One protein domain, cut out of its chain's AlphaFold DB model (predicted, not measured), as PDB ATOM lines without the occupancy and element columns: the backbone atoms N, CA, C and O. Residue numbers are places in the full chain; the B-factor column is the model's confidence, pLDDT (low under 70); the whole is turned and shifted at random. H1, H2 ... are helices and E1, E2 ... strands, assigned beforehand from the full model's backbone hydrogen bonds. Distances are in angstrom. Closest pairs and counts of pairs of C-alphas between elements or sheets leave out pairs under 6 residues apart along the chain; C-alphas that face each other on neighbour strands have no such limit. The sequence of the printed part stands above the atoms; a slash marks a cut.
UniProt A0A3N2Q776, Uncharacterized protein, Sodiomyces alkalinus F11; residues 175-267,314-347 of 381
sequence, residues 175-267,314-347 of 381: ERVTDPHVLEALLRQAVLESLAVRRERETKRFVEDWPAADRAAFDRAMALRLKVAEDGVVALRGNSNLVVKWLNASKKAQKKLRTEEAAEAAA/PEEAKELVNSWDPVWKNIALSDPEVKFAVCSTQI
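What this domain is: This is residues 175 to 267 and 314 to 347 of the 381 residues of an uncharacterized protein of Sodiomyces alkalinus F11 (UniProt A0A3N2Q776). A small antiparallel hairpin, E1 and E2, and the helices H2, H4 and H6 gather round H1, which runs through the middle of a compact body; the long helix H3 starts beside H1 and leaves as an arm, whose residues 256 to 267 stick out. The short H5 packs on E1. The printed part has 127 residues, in the order H1 H2 E1 E2 H3 H4 H5 H6, and is mostly helix. It is compact, with a radius of gyration of the C-alphas of 15.9 A, but elongated, spanning 58 by 38 by 24 A.

Where its parts are: E1 is residues 225 to 228 and E2 residues 234 to 237. H1, residues 180 to 200, measures 30.3 A and begins at C-alpha (54.771, -52.965, -10.477). H3, residues 240 to 267, measures 40.8 A. H2 is residues 215 to 222, H4 314 to 323, H5 326 to 330 and H6 336 to 345, ending at C-alpha (44.887, -47.439, 2.139).

How they stand to each other: In the hairpin E1 and E2, N 225 and O 237 are 2.8 A apart, within hydrogen-bond range. The closest C-alphas of E1 and H5, Leu 226 and Trp 328, are 6.8 A apart. H1 is the hub. It touches H6 at a steep tilt of 53 degrees, opposite ways, closest at C-alphas 190 and 342, 5.1 A. Its residues 193 to 200 touch H3, about perpendicular at 77 degrees, closest at C-alphas 196 and 240, 4.9 A. With residues 189 to 193 it touches H2, closest at C-alphas 189 and 221, 5.9 A, and with 181 to 185 H4, closest at C-alphas 182 and 317, 5.3 A. Helix packing is mostly crossed, with 1 of 5 touching pairs at a shallow tilt: H2 and H3, 27 degrees, closest at C-alphas 221 and 243, 6.4 A. In H1, H2, H3, H4 and H6 every O i to N i+4 pair is within hydrogen-bond range; H5 has 0 of 1, but 2 of 2 O i to N i+3 pairs.

The domain as a whole: The C-alphas of Glu 230 and Ala 267, 59.2 A apart, are the farthest pair. Residues 268 to 313 are not printed; the gap is 42.0 A. The link from H1 to H2 is long. Residues 202 to 204 and 207 are under pLDDT 70.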
ATOM      1  N   GLU A 175      42.741 -61.608  -7.733       82.25
ATOM      2  CA  GLU A 175      42.365 -60.193  -7.853       82.25
ATOM      3  C   GLU A 175      43.492 -59.252  -7.380       82.25
ATOM      4  O   GLU A 175      43.410 -58.027  -7.491       82.25
ATOM      5  N   ARG A 176      44.591 -59.799  -6.848       87.50
ATOM      6  CA  ARG A 176      45.709 -58.978  -6.377       87.50
ATOM      7  C   ARG A 176      46.382 -58.270  -7.547       87.50
ATOM      8  O   ARG A 176      46.846 -58.900  -8.495       87.50
ATOM      9  N   VAL A 177      46.526 -56.956  -7.416       89.88
ATOM     10  CA  VAL A 177      47.327 -56.149  -8.335       89.88
ATOM     11  C   VAL A 177      48.793 -56.565  -8.201       89.88
ATOM     12  O   VAL A 177      49.400 -56.401  -7.144       89.88
ATOM     13  N   THR A 178      49.353 -57.133  -9.267       93.25
ATOM     14  CA  THR A 178      50.751 -57.599  -9.319       93.25
ATOM     15  C   THR A 178      51.645 -56.718 -10.185       93.25
ATOM     16  O   THR A 178      52.866 -56.789 -10.055       93.25
ATOM     17  N   ASP A 179      51.060 -55.875 -11.041       94.88
ATOM     18  CA  ASP A 179      51.827 -55.005 -11.927       94.88
ATOM     19  C   ASP A 179      52.608 -53.944 -11.123       94.88
ATOM     20  O   ASP A 179      52.004 -53.188 -10.350       94.88
ATOM     21  N   PRO A 180      53.943 -53.856 -11.283       96.50
ATOM     22  CA  PRO A 180      54.771 -52.965 -10.477       96.50
ATOM     23  C   PRO A 180      54.453 -51.485 -10.698       96.50
ATOM     24  O   PRO A 180      54.559 -50.701  -9.754       96.50
ATOM     25  N   HIS A 181      54.053 -51.084 -11.909       96.44
ATOM     26  CA  HIS A 181      53.756 -49.685 -12.207       96.44
ATOM     27  C   HIS A 181      52.427 -49.254 -11.590       96.44
ATOM     28  O   HIS A 181      52.355 -48.182 -10.988       96.44
ATOM     29  N   VAL A 182      51.401 -50.111 -11.651       94.69
ATOM     30  CA  VAL A 182      50.136 -49.868 -10.941       94.69
ATOM     31  C   VAL A 182      50.371 -49.799  -9.428       94.69
ATOM     32  O   VAL A 182      49.876 -48.884  -8.771       94.69
ATOM     33  N   LEU A 183      51.174 -50.707  -8.861       94.50
ATOM     34  CA  LEU A 183      51.515 -50.678  -7.433       94.50
ATOM     35  C   LEU A 183      52.258 -49.397  -7.035       94.50
ATOM     36  O   LEU A 183      51.940 -48.804  -6.004       94.50
ATOM     37  N   GLU A 184      53.216 -48.940  -7.845       95.75
ATOM     38  CA  GLU A 184      53.925 -47.678  -7.610       95.75
ATOM     39  C   GLU A 184      52.962 -46.482  -7.637       95.75
ATOM     40  O   GLU A 184      53.054 -45.584  -6.792       95.75
ATOM     41  N   ALA A 185      51.996 -46.493  -8.557       95.62
ATOM     42  CA  ALA A 185      51.003 -45.440  -8.665       95.62
ATOM     43  C   ALA A 185      50.040 -45.387  -7.476       95.62
ATOM     44  O   ALA A 185      49.840 -44.319  -6.886       95.62
ATOM     45  N   LEU A 186      49.505 -46.538  -7.071       94.31
ATOM     46  CA  LEU A 186      48.641 -46.654  -5.898       94.31
ATOM     47  C   LEU A 186      49.398 -46.336  -4.601       94.31
ATOM     48  O   LEU A 186      48.857 -45.683  -3.711       94.31
ATOM     49  N   LEU A 187      50.674 -46.723  -4.499       95.44
ATOM     50  CA  LEU A 187      51.528 -46.349  -3.372       95.44
ATOM     51  C   LEU A 187      51.710 -44.835  -3.288       95.44
ATOM     52  O   LEU A 187      51.583 -44.257  -2.207       95.44
ATOM     53  N   ARG A 188      51.971 -44.170  -4.415       95.81
ATOM     54  CA  ARG A 188      52.079 -42.710  -4.435       95.81
ATOM     55  C   ARG A 188      50.763 -42.046  -4.023       95.81
ATOM     56  O   ARG A 188      50.803 -41.098  -3.240       95.81
ATOM     57  N   GLN A 189      49.615 -42.544  -4.492       95.44
ATOM     58  CA  GLN A 189      48.296 -42.074  -4.048       95.44
ATOM     59  C   GLN A 189      48.150 -42.213  -2.526       95.44
ATOM     60  O   GLN A 189      47.897 -41.220  -1.849       95.44
ATOM     61  N   ALA A 190      48.394 -43.405  -1.980       94.81
ATOM     62  CA  ALA A 190      48.328 -43.688  -0.547       94.81
ATOM     63  C   ALA A 190      49.202 -42.737   0.295       94.81
ATOM     64  O   ALA A 190      48.780 -42.227   1.339       94.81
ATOM     65  N   VAL A 191      50.420 -42.440  -0.168       95.56
ATOM     66  CA  VAL A 191      51.322 -41.474   0.483       95.56
ATOM     67  C   VAL A 191      50.751 -40.054   0.429       95.56
ATOM     68  O   VAL A 191      50.757 -39.349   1.435       95.56
ATOM     69  N   LEU A 192      50.226 -39.620  -0.717       96.00
ATOM     70  CA  LEU A 192      49.641 -38.283  -0.859       96.00
ATOM     71  C   LEU A 192      48.409 -38.098   0.022       96.00
ATOM     72  O   LEU A 192      48.282 -37.074   0.697       96.00
ATOM     73  N   GLU A 193      47.518 -39.082   0.043       94.69
ATOM     74  CA  GLU A 193      46.301 -39.008   0.835       94.69
ATOM     75  C   GLU A 193      46.596 -39.084   2.337       94.69
ATOM     76  O   GLU A 193      46.061 -38.285   3.103       94.69
ATOM     77  N   SER A 194      47.498 -39.970   2.774       94.25
ATOM     78  CA  SER A 194      47.912 -40.047   4.184       94.25
ATOM     79  C   SER A 194      48.569 -38.752   4.669       94.25
ATOM     80  O   SER A 194      48.253 -38.274   5.761       94.25
ATOM     81  N   LEU A 195      49.410 -38.116   3.846       94.50
ATOM     82  CA  LEU A 195      49.990 -36.806   4.154       94.50
ATOM     83  C   LEU A 195      48.945 -35.683   4.149       94.50
ATOM     84  O   LEU A 195      49.020 -34.782   4.985       94.50
ATOM     85  N   ALA A 196      47.959 -35.727   3.249       94.81
ATOM     86  CA  ALA A 196      46.856 -34.768   3.238       94.81
ATOM     87  C   ALA A 196      46.002 -34.888   4.510       94.81
ATOM     88  O   ALA A 196      45.714 -33.877   5.152       94.81
ATOM     89  N   VAL A 197      45.664 -36.115   4.916       93.38
ATOM     90  CA  VAL A 197      44.947 -36.398   6.167       93.38
ATOM     91  C   VAL A 197      45.761 -35.928   7.370       93.38
ATOM     92  O   VAL A 197      45.208 -35.244   8.227       93.38
ATOM     93  N   ARG A 198      47.072 -36.206   7.406       92.94
ATOM     94  CA  ARG A 198      47.973 -35.730   8.471       92.94
ATOM     95  C   ARG A 198      47.981 -34.211   8.600       92.94
ATOM     96  O   ARG A 198      48.056 -33.695   9.705       92.94
ATOM     97  N   ARG A 199      47.967 -33.501   7.470       93.00
ATOM     98  CA  ARG A 199      48.057 -32.040   7.448       93.00
ATOM     99  C   ARG A 199      46.782 -31.365   7.946       93.00
ATOM    100  O   ARG A 199      46.878 -30.373   8.655       93.00
ATOM    101  N   GLU A 200      45.618 -31.856   7.527       90.69
ATOM    102  CA  GLU A 200      44.332 -31.199   7.814       90.69
ATOM    103  C   GLU A 200      43.688 -31.680   9.118       90.69
ATOM    104  O   GLU A 200      42.749 -31.055   9.609       90.69
ATOM    105  N   ARG A 201      44.135 -32.811   9.681       81.81
ATOM    106  CA  ARG A 201      43.557 -33.354  10.911       81.81
ATOM    107  C   ARG A 201      44.442 -33.083  12.119       81.81
ATOM    108  O   ARG A 201      45.565 -33.558  12.210       81.81
ATOM    109  N   GLU A 202      43.851 -32.429  13.113       69.50
ATOM    110  CA  GLU A 202      44.388 -32.365  14.479       69.50
ATOM    111  C   GLU A 202      44.170 -33.682  15.255       69.50
ATOM    112  O   GLU A 202      44.699 -33.874  16.352       69.50
ATOM    113  N   THR A 203      43.365 -34.608  14.716       61.22
ATOM    114  CA  THR A 203      43.014 -35.857  15.394       61.22
ATOM    115  C   THR A 203      44.105 -36.921  15.252       61.22
ATOM    116  O   THR A 203      44.491 -37.318  14.158       61.22
ATOM    117  N   LYS A 204      44.547 -37.452  16.397       62.47
ATOM    118  CA  LYS A 204      45.672 -38.397  16.558       62.47
ATOM    119  C   LYS A 204      45.430 -39.835  16.058       62.47
ATOM    120  O   LYS A 204      46.064 -40.758  16.557       62.47
ATOM    121  N   ARG A 205      44.429 -40.111  15.212       72.19
ATOM    122  CA  ARG A 205      44.116 -41.503  14.818       72.19
ATOM    123  C   ARG A 205      43.760 -41.629  13.342       72.19
ATOM    124  O   ARG A 205      42.696 -41.197  12.917       72.19
ATOM    125  N   PHE A 206      44.608 -42.354  12.615       75.62
ATOM    126  CA  PHE A 206      44.425 -42.775  11.220       75.62
ATOM    127  C   PHE A 206      43.562 -44.042  11.055       75.62
ATOM    128  O   PHE A 206      43.617 -44.703  10.024       75.62
ATOM    129  N   VAL A 207      42.760 -44.408  12.059       66.62
ATOM    130  CA  VAL A 207      42.002 -45.680  12.100       66.62
ATOM    131  C   VAL A 207      40.671 -45.574  11.342       66.62
ATOM    132  O   VAL A 207      39.652 -46.101  11.773       66.62
ATOM    133  N   GLU A 208      40.622 -44.815  10.253       70.31
ATOM    134  CA  GLU A 208      39.391 -44.672   9.483       70.31
ATOM    135  C   GLU A 208      39.376 -45.586   8.268       70.31
ATOM    136  O   GLU A 208      40.395 -45.755   7.608       70.31
ATOM    137  N   ASP A 209      38.195 -46.136   7.974       76.38
ATOM    138  CA  ASP A 209      37.930 -46.834   6.720       76.38
ATOM    139  C   ASP A 209      38.258 -45.901   5.553       76.38
ATOM    140  O   ASP A 209      37.636 -44.843   5.388       76.38
ATOM    141  N   TRP A 210      39.256 -46.300   4.774       84.50
ATOM    142  CA  TRP A 210      39.625 -45.632   3.542       84.50
ATOM    143  C   TRP A 210      38.637 -46.060   2.458       84.50
ATOM    144  O   TRP A 210      38.406 -47.261   2.282       84.50
ATOM    145  N   PRO A 211      37.991 -45.108   1.767       84.44
ATOM    146  CA  PRO A 211      37.098 -45.459   0.680       84.44
ATOM    147  C   PRO A 211      37.878 -46.150  -0.438       84.44
ATOM    148  O   PRO A 211      39.074 -45.920  -0.609       84.44
ATOM    149  N   ALA A 212      37.180 -46.968  -1.227       81.75
ATOM    150  CA  ALA A 212      37.773 -47.549  -2.422       81.75
ATOM    151  C   ALA A 212      38.260 -46.424  -3.353       81.75
ATOM    152  O   ALA A 212      37.565 -45.418  -3.537       81.75
ATOM    153  N   ALA A 213      39.460 -46.589  -3.905       80.50
ATOM    154  CA  ALA A 213      40.031 -45.629  -4.836       80.50
ATOM    155  C   ALA A 213      39.237 -45.650  -6.151       80.50
ATOM    156  O   ALA A 213      39.099 -46.693  -6.786       80.50
ATOM    157  N   ASP A 214      38.712 -44.494  -6.556       88.94
ATOM    158  CA  ASP A 214      38.164 -44.268  -7.892       88.94
ATOM    159  C   ASP A 214      39.149 -43.429  -8.724       88.94
ATOM    160  O   ASP A 214      40.054 -42.779  -8.188       88.94
ATOM    161  N   ARG A 215      38.978 -43.420 -10.054       92.38
ATOM    162  CA  ARG A 215      39.854 -42.642 -10.945       92.38
ATOM    163  C   ARG A 215      39.886 -41.163 -10.565       92.38
ATOM    164  O   ARG A 215      40.946 -40.553 -10.487       92.38
ATOM    165  N   ALA A 216      38.724 -40.595 -10.255       92.50
ATOM    166  CA  ALA A 216      38.619 -39.192  -9.883       92.50
ATOM    167  C   ALA A 216      39.365 -38.869  -8.573       92.50
ATOM    168  O   ALA A 216      39.886 -37.766  -8.419       92.50
ATOM    169  N   ALA A 217      39.408 -39.781  -7.598       91.94
ATOM    170  CA  ALA A 217      40.190 -39.611  -6.377       91.94
ATOM    171  C   ALA A 217      41.673 -39.723  -6.634       91.94
ATOM    172  O   ALA A 217      42.417 -38.896  -6.111       91.94
ATOM    173  N   PHE A 218      42.072 -40.673  -7.475       94.56
ATOM    174  CA  PHE A 218      43.447 -40.775  -7.925       94.56
ATOM    175  C   PHE A 218      43.910 -39.448  -8.547       94.56
ATOM    176  O   PHE A 218      44.895 -38.868  -8.091       94.56
ATOM    177  N   ASP A 219      43.140 -38.891  -9.486       95.69
ATOM    178  CA  ASP A 219      43.466 -37.617 -10.141       95.69
ATOM    179  C   ASP A 219      43.524 -36.449  -9.137       95.69
ATOM    180  O   ASP A 219      44.431 -35.612  -9.177       95.69
ATOM    181  N   ARG A 220      42.590 -36.406  -8.175       95.50
ATOM    182  CA  ARG A 220      42.587 -35.407  -7.088       95.50
ATOM    183  C   ARG A 220      43.811 -35.527  -6.185       95.50
ATOM    184  O   ARG A 220      44.369 -34.500  -5.795       95.50
ATOM    185  N   ALA A 221      44.216 -36.745  -5.839       95.75
ATOM    186  CA  ALA A 221      45.416 -36.989  -5.056       95.75
ATOM    187  C   ALA A 221      46.657 -36.551  -5.845       95.75
ATOM    188  O   ALA A 221      47.475 -35.810  -5.309       95.75
ATOM    189  N   MET A 222      46.751 -36.903  -7.133       96.56
ATOM    190  CA  MET A 222      47.870 -36.526  -8.008       96.56
ATOM    191  C   MET A 222      47.972 -35.020  -8.283       96.56
ATOM    192  O   MET A 222      49.063 -34.524  -8.574       96.56
ATOM    193  N   ALA A 223      46.884 -34.259  -8.133       96.44
ATOM    194  CA  ALA A 223      46.928 -32.796  -8.187       96.44
ATOM    195  C   ALA A 223      47.747 -32.174  -7.032       96.44
ATOM    196  O   ALA A 223      48.166 -31.013  -7.117       96.44
ATOM    197  N   LEU A 224      47.995 -32.927  -5.954       96.88
ATOM    198  CA  LEU A 224      48.880 -32.515  -4.871       96.88
ATOM    199  C   LEU A 224      50.347 -32.667  -5.289       96.88
ATOM    200  O   LEU A 224      50.791 -33.712  -5.762       96.88
ATOM    201  N   ARG A 225      51.139 -31.621  -5.059       95.44
ATOM    202  CA  ARG A 225      52.578 -31.627  -5.339       95.44
ATOM    203  C   ARG A 225      53.359 -31.898  -4.062       95.44
ATOM    204  O   ARG A 225      53.206 -31.180  -3.073       95.44
ATOM    205  N   LEU A 226      54.237 -32.891  -4.109       95.62
ATOM    206  CA  LEU A 226      55.186 -33.186  -3.039       95.62
ATOM    207  C   LEU A 226      56.420 -32.300  -3.183       95.62
ATOM    208  O   LEU A 226      56.976 -32.172  -4.271       95.62
ATOM    209  N   LYS A 227      56.851 -31.692  -2.081       94.62
ATOM    210  CA  LYS A 227      58.178 -31.096  -1.953       94.62
ATOM    211  C   LYS A 227      58.888 -31.763  -0.789       94.62
ATOM    212  O   LYS A 227      58.438 -31.642   0.347       94.62
ATOM    213  N   VAL A 228      59.969 -32.466  -1.085       95.50
ATOM    214  CA  VAL A 228      60.832 -33.081  -0.076       95.50
ATOM    215  C   VAL A 228      61.924 -32.069   0.256       95.50
ATOM    216  O   VAL A 228      62.598 -31.584  -0.650       95.50
ATOM    217  N   ALA A 229      62.028 -31.674   1.522       91.69
ATOM    218  CA  ALA A 229      63.134 -30.854   2.008       91.69
ATOM    219  C   ALA A 229      64.407 -31.706   2.159       91.69
ATOM    220  O   ALA A 229      64.327 -32.933   2.202       91.69
ATOM    221  N   GLU A 230      65.568 -31.062   2.283       87.62
ATOM    222  CA  GLU A 230      66.864 -31.743   2.467       87.62
ATOM    223  C   GLU A 230      66.878 -32.646   3.712       87.62
ATOM    224  O   GLU A 230      67.443 -33.736   3.680       87.62
ATOM    225  N   ASP A 231      66.139 -32.262   4.756       86.31
ATOM    226  CA  ASP A 231      65.983 -33.033   5.998       86.31
ATOM    227  C   ASP A 231      65.066 -34.269   5.851       86.31
ATOM    228  O   ASP A 231      64.740 -34.938   6.833       86.31
ATOM    229  N   GLY A 232      64.554 -34.545   4.646       86.06
ATOM    230  CA  GLY A 232      63.561 -35.594   4.385       86.06
ATOM    231  C   GLY A 232      62.141 -35.241   4.844       86.06
ATOM    232  O   GLY A 232      61.214 -36.035   4.662       86.06
ATOM    233  N   VAL A 233      61.943 -34.046   5.415       87.44
ATOM    234  CA  VAL A 233      60.626 -33.525   5.799       87.44
ATOM    235  C   VAL A 233      59.820 -33.208   4.544       87.44
ATOM    236  O   VAL A 233      60.277 -32.513   3.638       87.44
ATOM    237  N   VAL A 234      58.587 -33.704   4.496       92.62
ATOM    238  CA  VAL A 234      57.717 -33.551   3.330       92.62
ATOM    239  C   VAL A 234      56.746 -32.401   3.534       92.62
ATOM    240  O   VAL A 234      55.943 -32.407   4.465       92.62
ATOM    241  N   ALA A 235      56.772 -31.440   2.616       92.31
ATOM    242  CA  ALA A 235      55.772 -30.395   2.506       92.31
ATOM    243  C   ALA A 235      54.830 -30.695   1.335       92.31
ATOM    244  O   ALA A 235      55.251 -30.855   0.187       92.31
ATOM    245  N   LEU A 236      53.529 -30.728   1.617       95.88
ATOM    246  CA  LEU A 236      52.497 -30.902   0.602       95.88
ATOM    247  C   LEU A 236      52.063 -29.531   0.060       95.88
ATOM    248  O   LEU A 236      51.712 -28.629   0.826       95.88
ATOM    249  N   ARG A 237      52.052 -29.350  -1.261       96.00
ATOM    250  CA  ARG A 237      51.477 -28.168  -1.925       96.00
ATOM    251  C   ARG A 237      50.208 -28.542  -2.684       96.00
ATOM    252  O   ARG A 237      50.158 -29.583  -3.327       96.00
ATOM    253  N   GLY A 238      49.217 -27.656  -2.647       95.88
ATOM    254  CA  GLY A 238      47.903 -27.866  -3.257       95.88
ATOM    255  C   GLY A 238      46.784 -27.922  -2.216       95.88
ATOM    256  O   GLY A 238      46.996 -27.616  -1.042       95.88
ATOM    257  N   ASN A 239      45.590 -28.303  -2.666       95.50
ATOM    258  CA  ASN A 239      44.365 -28.270  -1.870       95.50
ATOM    259  C   ASN A 239      44.138 -29.596  -1.121       95.50
ATOM    260  O   ASN A 239      43.243 -30.365  -1.475       95.50
ATOM    261  N   SER A 240      44.919 -29.863  -0.070       95.69
ATOM    262  CA  SER A 240      44.775 -31.067   0.775       95.69
ATOM    263  C   SER A 240      43.371 -31.217   1.369       95.69
ATOM    264  O   SER A 240      42.824 -32.319   1.396       95.69
ATOM    265  N   ASN A 241      42.732 -30.101   1.718       94.75
ATOM    266  CA  ASN A 241      41.340 -30.054   2.161       94.75
ATOM    267  C   ASN A 241      40.340 -30.706   1.199       94.75
ATOM    268  O   ASN A 241      39.370 -31.310   1.653       94.75
ATOM    269  N   LEU A 242      40.552 -30.616  -0.120       93.81
ATOM    270  CA  LEU A 242      39.645 -31.242  -1.087       93.81
ATOM    271  C   LEU A 242      39.747 -32.767  -1.043       93.81
ATOM    272  O   LEU A 242      38.717 -33.438  -1.080       93.81
ATOM    273  N   VAL A 243      40.964 -33.299  -0.904       94.12
ATOM    274  CA  VAL A 243      41.209 -34.741  -0.770       94.12
ATOM    275  C   VAL A 243      40.579 -35.258   0.520       94.12
ATOM    276  O   VAL A 243      39.781 -36.188   0.484       94.12
ATOM    277  N   VAL A 244      40.821 -34.589   1.650       93.44
ATOM    278  CA  VAL A 244      40.248 -34.989   2.948       93.44
ATOM    279  C   VAL A 244      38.722 -34.871   2.961       93.44
ATOM    280  O   VAL A 244      38.028 -35.766   3.450       93.44
ATOM    281  N   LYS A 245      38.162 -33.800   2.385       93.19
ATOM    282  CA  LYS A 245      36.708 -33.636   2.244       93.19
ATOM    283  C   LYS A 245      36.103 -34.744   1.388       93.19
ATOM    284  O   LYS A 245      35.042 -35.256   1.743       93.19
ATOM    285  N   TRP A 246      36.765 -35.119   0.295       92.75
ATOM    286  CA  TRP A 246      36.322 -36.217  -0.557       92.75
ATOM    287  C   TRP A 246      36.379 -37.562   0.173       92.75
ATOM    288  O   TRP A 246      35.372 -38.266   0.176       92.75
ATOM    289  N   LEU A 247      37.474 -37.875   0.874       90.50
ATOM    290  CA  LEU A 247      37.600 -39.101   1.674       90.50
ATOM    291  C   LEU A 247      36.436 -39.232   2.672       90.50
ATOM    292  O   LEU A 247      35.771 -40.265   2.752       90.50
ATOM    293  N   ASN A 248      36.111 -38.136   3.364       90.12
ATOM    294  CA  ASN A 248      34.990 -38.088   4.301       90.12
ATOM    295  C   ASN A 248      33.621 -38.245   3.612       90.12
ATOM    296  O   ASN A 248      32.717 -38.874   4.166       90.12
ATOM    297  N   ALA A 249      33.434 -37.647   2.432       88.88
ATOM    298  CA  ALA A 249      32.193 -37.753   1.666       88.88
ATOM    299  C   ALA A 249      31.984 -39.173   1.123       88.88
ATOM    300  O   ALA A 249      30.893 -39.725   1.261       88.88
ATOM    301  N   SER A 250      33.039 -39.784   0.584       86.25
ATOM    302  CA  SER A 250      33.020 -41.149   0.065       86.25
ATOM    303  C   SER A 250      32.716 -42.162   1.174       86.25
ATOM    304  O   SER A 250      31.830 -43.000   1.026       86.25
ATOM    305  N   LYS A 251      33.305 -41.991   2.364       86.00
ATOM    306  CA  LYS A 251      32.967 -42.795   3.549       86.00
ATOM    307  C   LYS A 251      31.489 -42.699   3.940       86.00
ATOM    308  O   LYS A 251      30.861 -43.704   4.273       86.00
ATOM    309  N   LYS A 252      30.905 -41.494   3.903       87.44
ATOM    310  CA  LYS A 252      29.465 -41.307   4.160       87.44
ATOM    311  C   LYS A 252      28.614 -42.018   3.107       87.44
ATOM    312  O   LYS A 252      27.627 -42.648   3.479       87.44
ATOM    313  N   ALA A 253      29.007 -41.949   1.835       87.06
ATOM    314  CA  ALA A 253      28.330 -42.644   0.745       87.06
ATOM    315  C   ALA A 253      28.408 -44.172   0.906       87.06
ATOM    316  O   ALA A 253      27.374 -44.830   0.868       87.06
ATOM    317  N   GLN A 254      29.586 -44.732   1.202       83.94
ATOM    318  CA  GLN A 254      29.753 -46.168   1.463       83.94
ATOM    319  C   GLN A 254      28.942 -46.639   2.674       83.94
ATOM    320  O   GLN A 254      28.302 -47.686   2.622       83.94
ATOM    321  N   LYS A 255      28.923 -45.863   3.764       87.62
ATOM    322  CA  LYS A 255      28.095 -46.185   4.934       87.62
ATOM    323  C   LYS A 255      26.609 -46.188   4.582       87.62
ATOM    324  O   LYS A 255      25.887 -47.066   5.048       87.62
ATOM    325  N   LYS A 256      26.157 -45.221   3.778       89.88
ATOM    326  CA  LYS A 256      24.776 -45.163   3.291       89.88
ATOM    327  C   LYS A 256      24.444 -46.399   2.449       89.88
ATOM    328  O   LYS A 256      23.497 -47.087   2.803       89.88
ATOM    329  N   LEU A 257      25.278 -46.743   1.466       86.62
ATOM    330  CA  LEU A 257      25.113 -47.947   0.640       86.62
ATOM    331  C   LEU A 257      25.047 -49.224   1.489       86.62
ATOM    332  O   LEU A 257      24.114 -49.999   1.345       86.62
ATOM    333  N   ARG A 258      25.961 -49.396   2.455       84.94
ATOM    334  CA  ARG A 258      25.939 -50.543   3.387       84.94
ATOM    335  C   ARG A 258      24.671 -50.603   4.240       84.94
ATOM    336  O   ARG A 258      24.230 -51.679   4.617       84.94
ATOM    337  N   THR A 259      24.117 -49.447   4.595       90.44
ATOM    338  CA  THR A 259      22.902 -49.371   5.416       90.44
ATOM    339  C   THR A 259      21.666 -49.686   4.572       90.44
ATOM    340  O   THR A 259      20.773 -50.373   5.053       90.44
ATOM    341  N   GLU A 260      21.634 -49.225   3.320       90.00
ATOM    342  CA  GLU A 260      20.584 -49.537   2.341       90.00
ATOM    343  C   GLU A 260      20.600 -51.024   1.957       90.00
ATOM    344  O   GLU A 260      19.563 -51.670   2.038       90.00
ATOM    345  N   GLU A 261      21.769 -51.599   1.665       86.94
ATOM    346  CA  GLU A 261      21.930 -53.032   1.373       86.94
ATOM    347  C   GLU A 261      21.519 -53.908   2.569       86.94
ATOM    348  O   GLU A 261      20.803 -54.898   2.415       86.94
ATOM    349  N   ALA A 262      21.900 -53.517   3.792       85.75
ATOM    350  CA  ALA A 262      21.472 -54.216   5.003       85.75
ATOM    351  C   ALA A 262      19.954 -54.113   5.238       85.75
ATOM    352  O   ALA A 262      19.336 -55.078   5.690       85.75
ATOM    353  N   ALA A 263      19.347 -52.961   4.933       88.56
ATOM    354  CA  ALA A 263      17.903 -52.770   5.035       88.56
ATOM    355  C   ALA A 263      17.146 -53.599   3.984       88.56
ATOM    356  O   ALA A 263      16.141 -54.225   4.316       88.56
ATOM    357  N   GLU A 264      17.648 -53.668   2.750       90.00
ATOM    358  CA  GLU A 264      17.073 -54.494   1.687       90.00
ATOM    359  C   GLU A 264      17.182 -55.992   2.010       90.00
ATOM    360  O   GLU A 264      16.207 -56.733   1.871       90.00
ATOM    361  N   ALA A 265      18.329 -56.442   2.527       82.19
ATOM    362  CA  ALA A 265      18.503 -57.816   2.992       82.19
ATOM    363  C   ALA A 265      17.535 -58.174   4.137       82.19
ATOM    364  O   ALA A 265      16.996 -59.286   4.179       82.19
ATOM    365  N   ALA A 266      17.275 -57.231   5.049       83.62
ATOM    366  CA  ALA A 266      16.304 -57.411   6.125       83.62
ATOM    367  C   ALA A 266      14.858 -57.475   5.600       83.62
ATOM    368  O   ALA A 266      14.115 -58.370   6.003       83.62
ATOM    369  N   ALA A 267      14.477 -56.588   4.672       86.00
ATOM    370  CA  ALA A 267      13.144 -56.571   4.064       86.00
ATOM    371  C   ALA A 267      12.846 -57.875   3.308       86.00
ATOM    372  O   ALA A 267      11.826 -58.515   3.559       86.00
ATOM    373  N   PRO A 314      47.822 -50.895 -16.931       95.06
ATOM    374  CA  PRO A 314      49.267 -50.971 -16.689       95.06
ATOM    375  C   PRO A 314      50.085 -50.064 -17.625       95.06
ATOM    376  O   PRO A 314      51.096 -49.496 -17.211       95.06
ATOM    377  N   GLU A 315      49.637 -49.871 -18.871       96.44
ATOM    378  CA  GLU A 315      50.296 -48.970 -19.829       96.44
ATOM    379  C   GLU A 315      50.193 -47.509 -19.377       96.44
ATOM    380  O   GLU A 315      51.191 -46.793 -19.323       96.44
ATOM    381  N   GLU A 316      49.001 -47.101 -18.944       95.81
ATOM    382  CA  GLU A 316      48.751 -45.763 -18.411       95.81
ATOM    383  C   GLU A 316      49.523 -45.524 -17.104       95.81
ATOM    384  O   GLU A 316      50.127 -44.468 -16.909       95.81
ATOM    385  N   ALA A 317      49.562 -46.520 -16.213       96.19
ATOM    386  CA  ALA A 317      50.331 -46.458 -14.974       96.19
ATOM    387  C   ALA A 317      51.825 -46.255 -15.256       96.19
ATOM    388  O   ALA A 317      52.479 -45.440 -14.603       96.19
ATOM    389  N   LYS A 318      52.362 -46.954 -16.260       97.81
ATOM    390  CA  LYS A 318      53.753 -46.810 -16.692       97.81
ATOM    391  C   LYS A 318      54.040 -45.401 -17.211       97.81
ATOM    392  O   LYS A 318      55.059 -44.819 -16.840       97.81
ATOM    393  N   GLU A 319      53.162 -44.833 -18.033       97.75
ATOM    394  CA  GLU A 319      53.300 -43.454 -18.518       97.75
ATOM    395  C   GLU A 319      53.268 -42.434 -17.374       97.75
ATOM    396  O   GLU A 319      54.131 -41.552 -17.300       97.75
ATOM    397  N   LEU A 320      52.337 -42.597 -16.431       96.81
ATOM    398  CA  LEU A 320      52.236 -41.749 -15.247       96.81
ATOM    399  C   LEU A 320      53.500 -41.828 -14.390       96.81
ATOM    400  O   LEU A 320      54.081 -40.789 -14.076       96.81
ATOM    401  N   VAL A 321      53.969 -43.034 -14.066       97.19
ATOM    402  CA  VAL A 321      55.189 -43.245 -13.275       97.19
ATOM    403  C   VAL A 321      56.412 -42.628 -13.958       97.19
ATOM    404  O   VAL A 321      57.220 -41.985 -13.290       97.19
ATOM    405  N   ASN A 322      56.523 -42.737 -15.284       97.62
ATOM    406  CA  ASN A 322      57.621 -42.127 -16.039       97.62
ATOM    407  C   ASN A 322      57.573 -40.590 -16.038       97.62
ATOM    408  O   ASN A 322      58.614 -39.945 -16.143       97.62
ATOM    409  N   SER A 323      56.384 -39.995 -15.908       97.12
ATOM    410  CA  SER A 323      56.217 -38.537 -15.827       97.12
ATOM    411  C   SER A 323      56.588 -37.953 -14.457       97.12
ATOM    412  O   SER A 323      56.665 -36.732 -14.289       97.12
ATOM    413  N   TRP A 324      56.783 -38.804 -13.449       96.25
ATOM    414  CA  TRP A 324      56.958 -38.387 -12.067       96.25
ATOM    415  C   TRP A 324      58.410 -38.120 -11.689       96.25
ATOM    416  O   TRP A 324      59.318 -38.880 -12.008       96.25
ATOM    417  N   ASP A 325      58.614 -37.067 -10.898       95.25
ATOM    418  CA  ASP A 325      59.926 -36.728 -10.343       95.25
ATOM    419  C   ASP A 325      60.374 -37.778  -9.307       95.25
ATOM    420  O   ASP A 325      59.720 -37.869  -8.266       95.25
ATOM    421  N   PRO A 326      61.475 -38.532  -9.512       95.50
ATOM    422  CA  PRO A 326      61.917 -39.607  -8.616       95.50
ATOM    423  C   PRO A 326      62.231 -39.149  -7.183       95.50
ATOM    424  O   PRO A 326      62.315 -39.991  -6.290       95.50
ATOM    425  N   VAL A 327      62.352 -37.839  -6.931       93.88
ATOM    426  CA  VAL A 327      62.592 -37.261  -5.596       93.88
ATOM    427  C   VAL A 327      61.557 -37.714  -4.557       93.88
ATOM    428  O   VAL A 327      61.891 -37.828  -3.378       93.88
ATOM    429  N   TRP A 328      60.324 -38.052  -4.956       94.81
ATOM    430  CA  TRP A 328      59.308 -38.558  -4.018       94.81
ATOM    431  C   TRP A 328      59.704 -39.884  -3.340       94.81
ATOM    432  O   TRP A 328      59.223 -40.176  -2.247       94.81
ATOM    433  N   LYS A 329      60.606 -40.674  -3.939       94.94
ATOM    434  CA  LYS A 329      61.096 -41.935  -3.355       94.94
ATOM    435  C   LYS A 329      62.049 -41.711  -2.178       94.94
ATOM    436  O   LYS A 329      62.228 -42.610  -1.365       94.94
ATOM    437  N   ASN A 330      62.603 -40.503  -2.043       94.06
ATOM    438  CA  ASN A 330      63.492 -40.121  -0.942       94.06
ATOM    439  C   ASN A 330      62.729 -39.669   0.317       94.06
ATOM    440  O   ASN A 330      63.335 -39.187   1.272       94.06
ATOM    441  N   ILE A 331      61.398 -39.789   0.328       93.50
ATOM    442  CA  ILE A 331      60.574 -39.421   1.478       93.50
ATOM    443  C   ILE A 331      60.890 -40.336   2.662       93.50
ATOM    444  O   ILE A 331      60.642 -41.543   2.636       93.50
ATOM    445  N   ALA A 332      61.359 -39.735   3.754       91.62
ATOM    446  CA  ALA A 332      61.489 -40.426   5.023       91.62
ATOM    447  C   ALA A 332      60.110 -40.533   5.688       91.62
ATOM    448  O   ALA A 332      59.638 -39.617   6.362       91.62
ATOM    449  N   LEU A 333      59.455 -41.686   5.539       91.50
ATOM    450  CA  LEU A 333      58.313 -42.042   6.381       91.50
ATOM    451  C   LEU A 333      58.856 -42.403   7.769       91.50
ATOM    452  O   LEU A 333      59.081 -43.569   8.064       91.50
ATOM    453  N   SER A 334      59.165 -41.425   8.617       90.81
ATOM    454  CA  SER A 334      59.599 -41.679  10.001       90.81
ATOM    455  C   SER A 334      58.412 -41.898  10.939       90.81
ATOM    456  O   SER A 334      58.507 -42.668  11.894       90.81
ATOM    457  N   ASP A 335      57.278 -41.275  10.624       90.25
ATOM    458  CA  ASP A 335      56.062 -41.318  11.426       90.25
ATOM    459  C   ASP A 335      55.346 -42.683  11.295       90.25
ATOM    460  O   ASP A 335      54.919 -43.047  10.189       90.25
ATOM    461  N   PRO A 336      55.206 -43.461  12.389       92.62
ATOM    462  CA  PRO A 336      54.529 -44.754  12.356       92.62
ATOM    463  C   PRO A 336      53.047 -44.640  11.984       92.62
ATOM    464  O   PRO A 336      52.507 -45.576  11.394       92.62
ATOM    465  N   GLU A 337      52.392 -43.515  12.279       90.38
ATOM    466  CA  GLU A 337      50.983 -43.315  11.947       90.38
ATOM    467  C   GLU A 337      50.783 -43.153  10.438       90.38
ATOM    468  O   GLU A 337      49.877 -43.754   9.860       90.38
ATOM    469  N   VAL A 338      51.687 -42.424   9.776       91.50
ATOM    470  CA  VAL A 338      51.683 -42.296   8.312       91.50
ATOM    471  C   VAL A 338      51.992 -43.637   7.658       91.50
ATOM    472  O   VAL A 338      51.308 -44.011   6.714       91.50
ATOM    473  N   LYS A 339      52.966 -44.404   8.174       93.44
ATOM    474  CA  LYS A 339      53.230 -45.765   7.667       93.44
ATOM    475  C   LYS A 339      51.990 -46.644   7.754       93.44
ATOM    476  O   LYS A 339      51.660 -47.323   6.789       93.44
ATOM    477  N   PHE A 340      51.306 -46.619   8.898       91.69
ATOM    478  CA  PHE A 340      50.077 -47.380   9.087       91.69
ATOM    479  C   PHE A 340      48.998 -46.952   8.085       91.69
ATOM    480  O   PHE A 340      48.410 -47.814   7.442       91.69
ATOM    481  N   ALA A 341      48.799 -45.644   7.892       91.38
ATOM    482  CA  ALA A 341      47.839 -45.101   6.933       91.38
ATOM    483  C   ALA A 341      48.150 -45.489   5.473       91.38
ATOM    484  O   ALA A 341      47.248 -45.833   4.709       91.38
ATOM    485  N   VAL A 342      49.427 -45.471   5.083       93.31
ATOM    486  CA  VAL A 342      49.879 -45.906   3.749       93.31
ATOM    487  C   VAL A 342      49.649 -47.405   3.547       93.31
ATOM    488  O   VAL A 342      49.248 -47.825   2.469       93.31
ATOM    489  N   CYS A 343      49.853 -48.227   4.577       90.38
ATOM    490  CA  CYS A 343      49.554 -49.655   4.483       90.38
ATOM    491  C   CYS A 343      48.041 -49.933   4.470       90.38
ATOM    492  O   CYS A 343      47.595 -50.836   3.771       90.38
ATOM    493  N   SER A 344      47.245 -49.176   5.234       86.25
ATOM    494  CA  SER A 344      45.800 -49.405   5.342       86.25
ATOM    495  C   SER A 344      45.028 -48.974   4.097       86.25
ATOM    496  O   SER A 344      44.027 -49.592   3.774       86.25
ATOM    497  N   THR A 345      45.484 -47.930   3.401       83.06
ATOM    498  CA  THR A 345      44.887 -47.439   2.139       83.06
ATOM    499  C   THR A 345      44.946 -48.458   1.009       83.06
ATOM    500  O   THR A 345      44.076 -48.469   0.146       83.06
ATOM    501  N   GLN A 346      45.970 -49.312   1.003       77.31
ATOM    502  CA  GLN A 346      46.171 -50.317  -0.044       77.31
ATOM    503  C   GLN A 346      45.330 -51.577   0.157       77.31
ATOM    504  O   GLN A 346      45.241 -52.409  -0.745       77.31
ATOM    505  N   ILE A 347      44.726 -51.735   1.333       71.56
ATOM    506  CA  ILE A 347      43.812 -52.834   1.608       71.56
ATOM    507  C   ILE A 347      42.418 -52.306   1.267       71.56
ATOM    508  O   ILE A 347      41.931 -51.429   1.987       71.56
TER     509      ILE A 347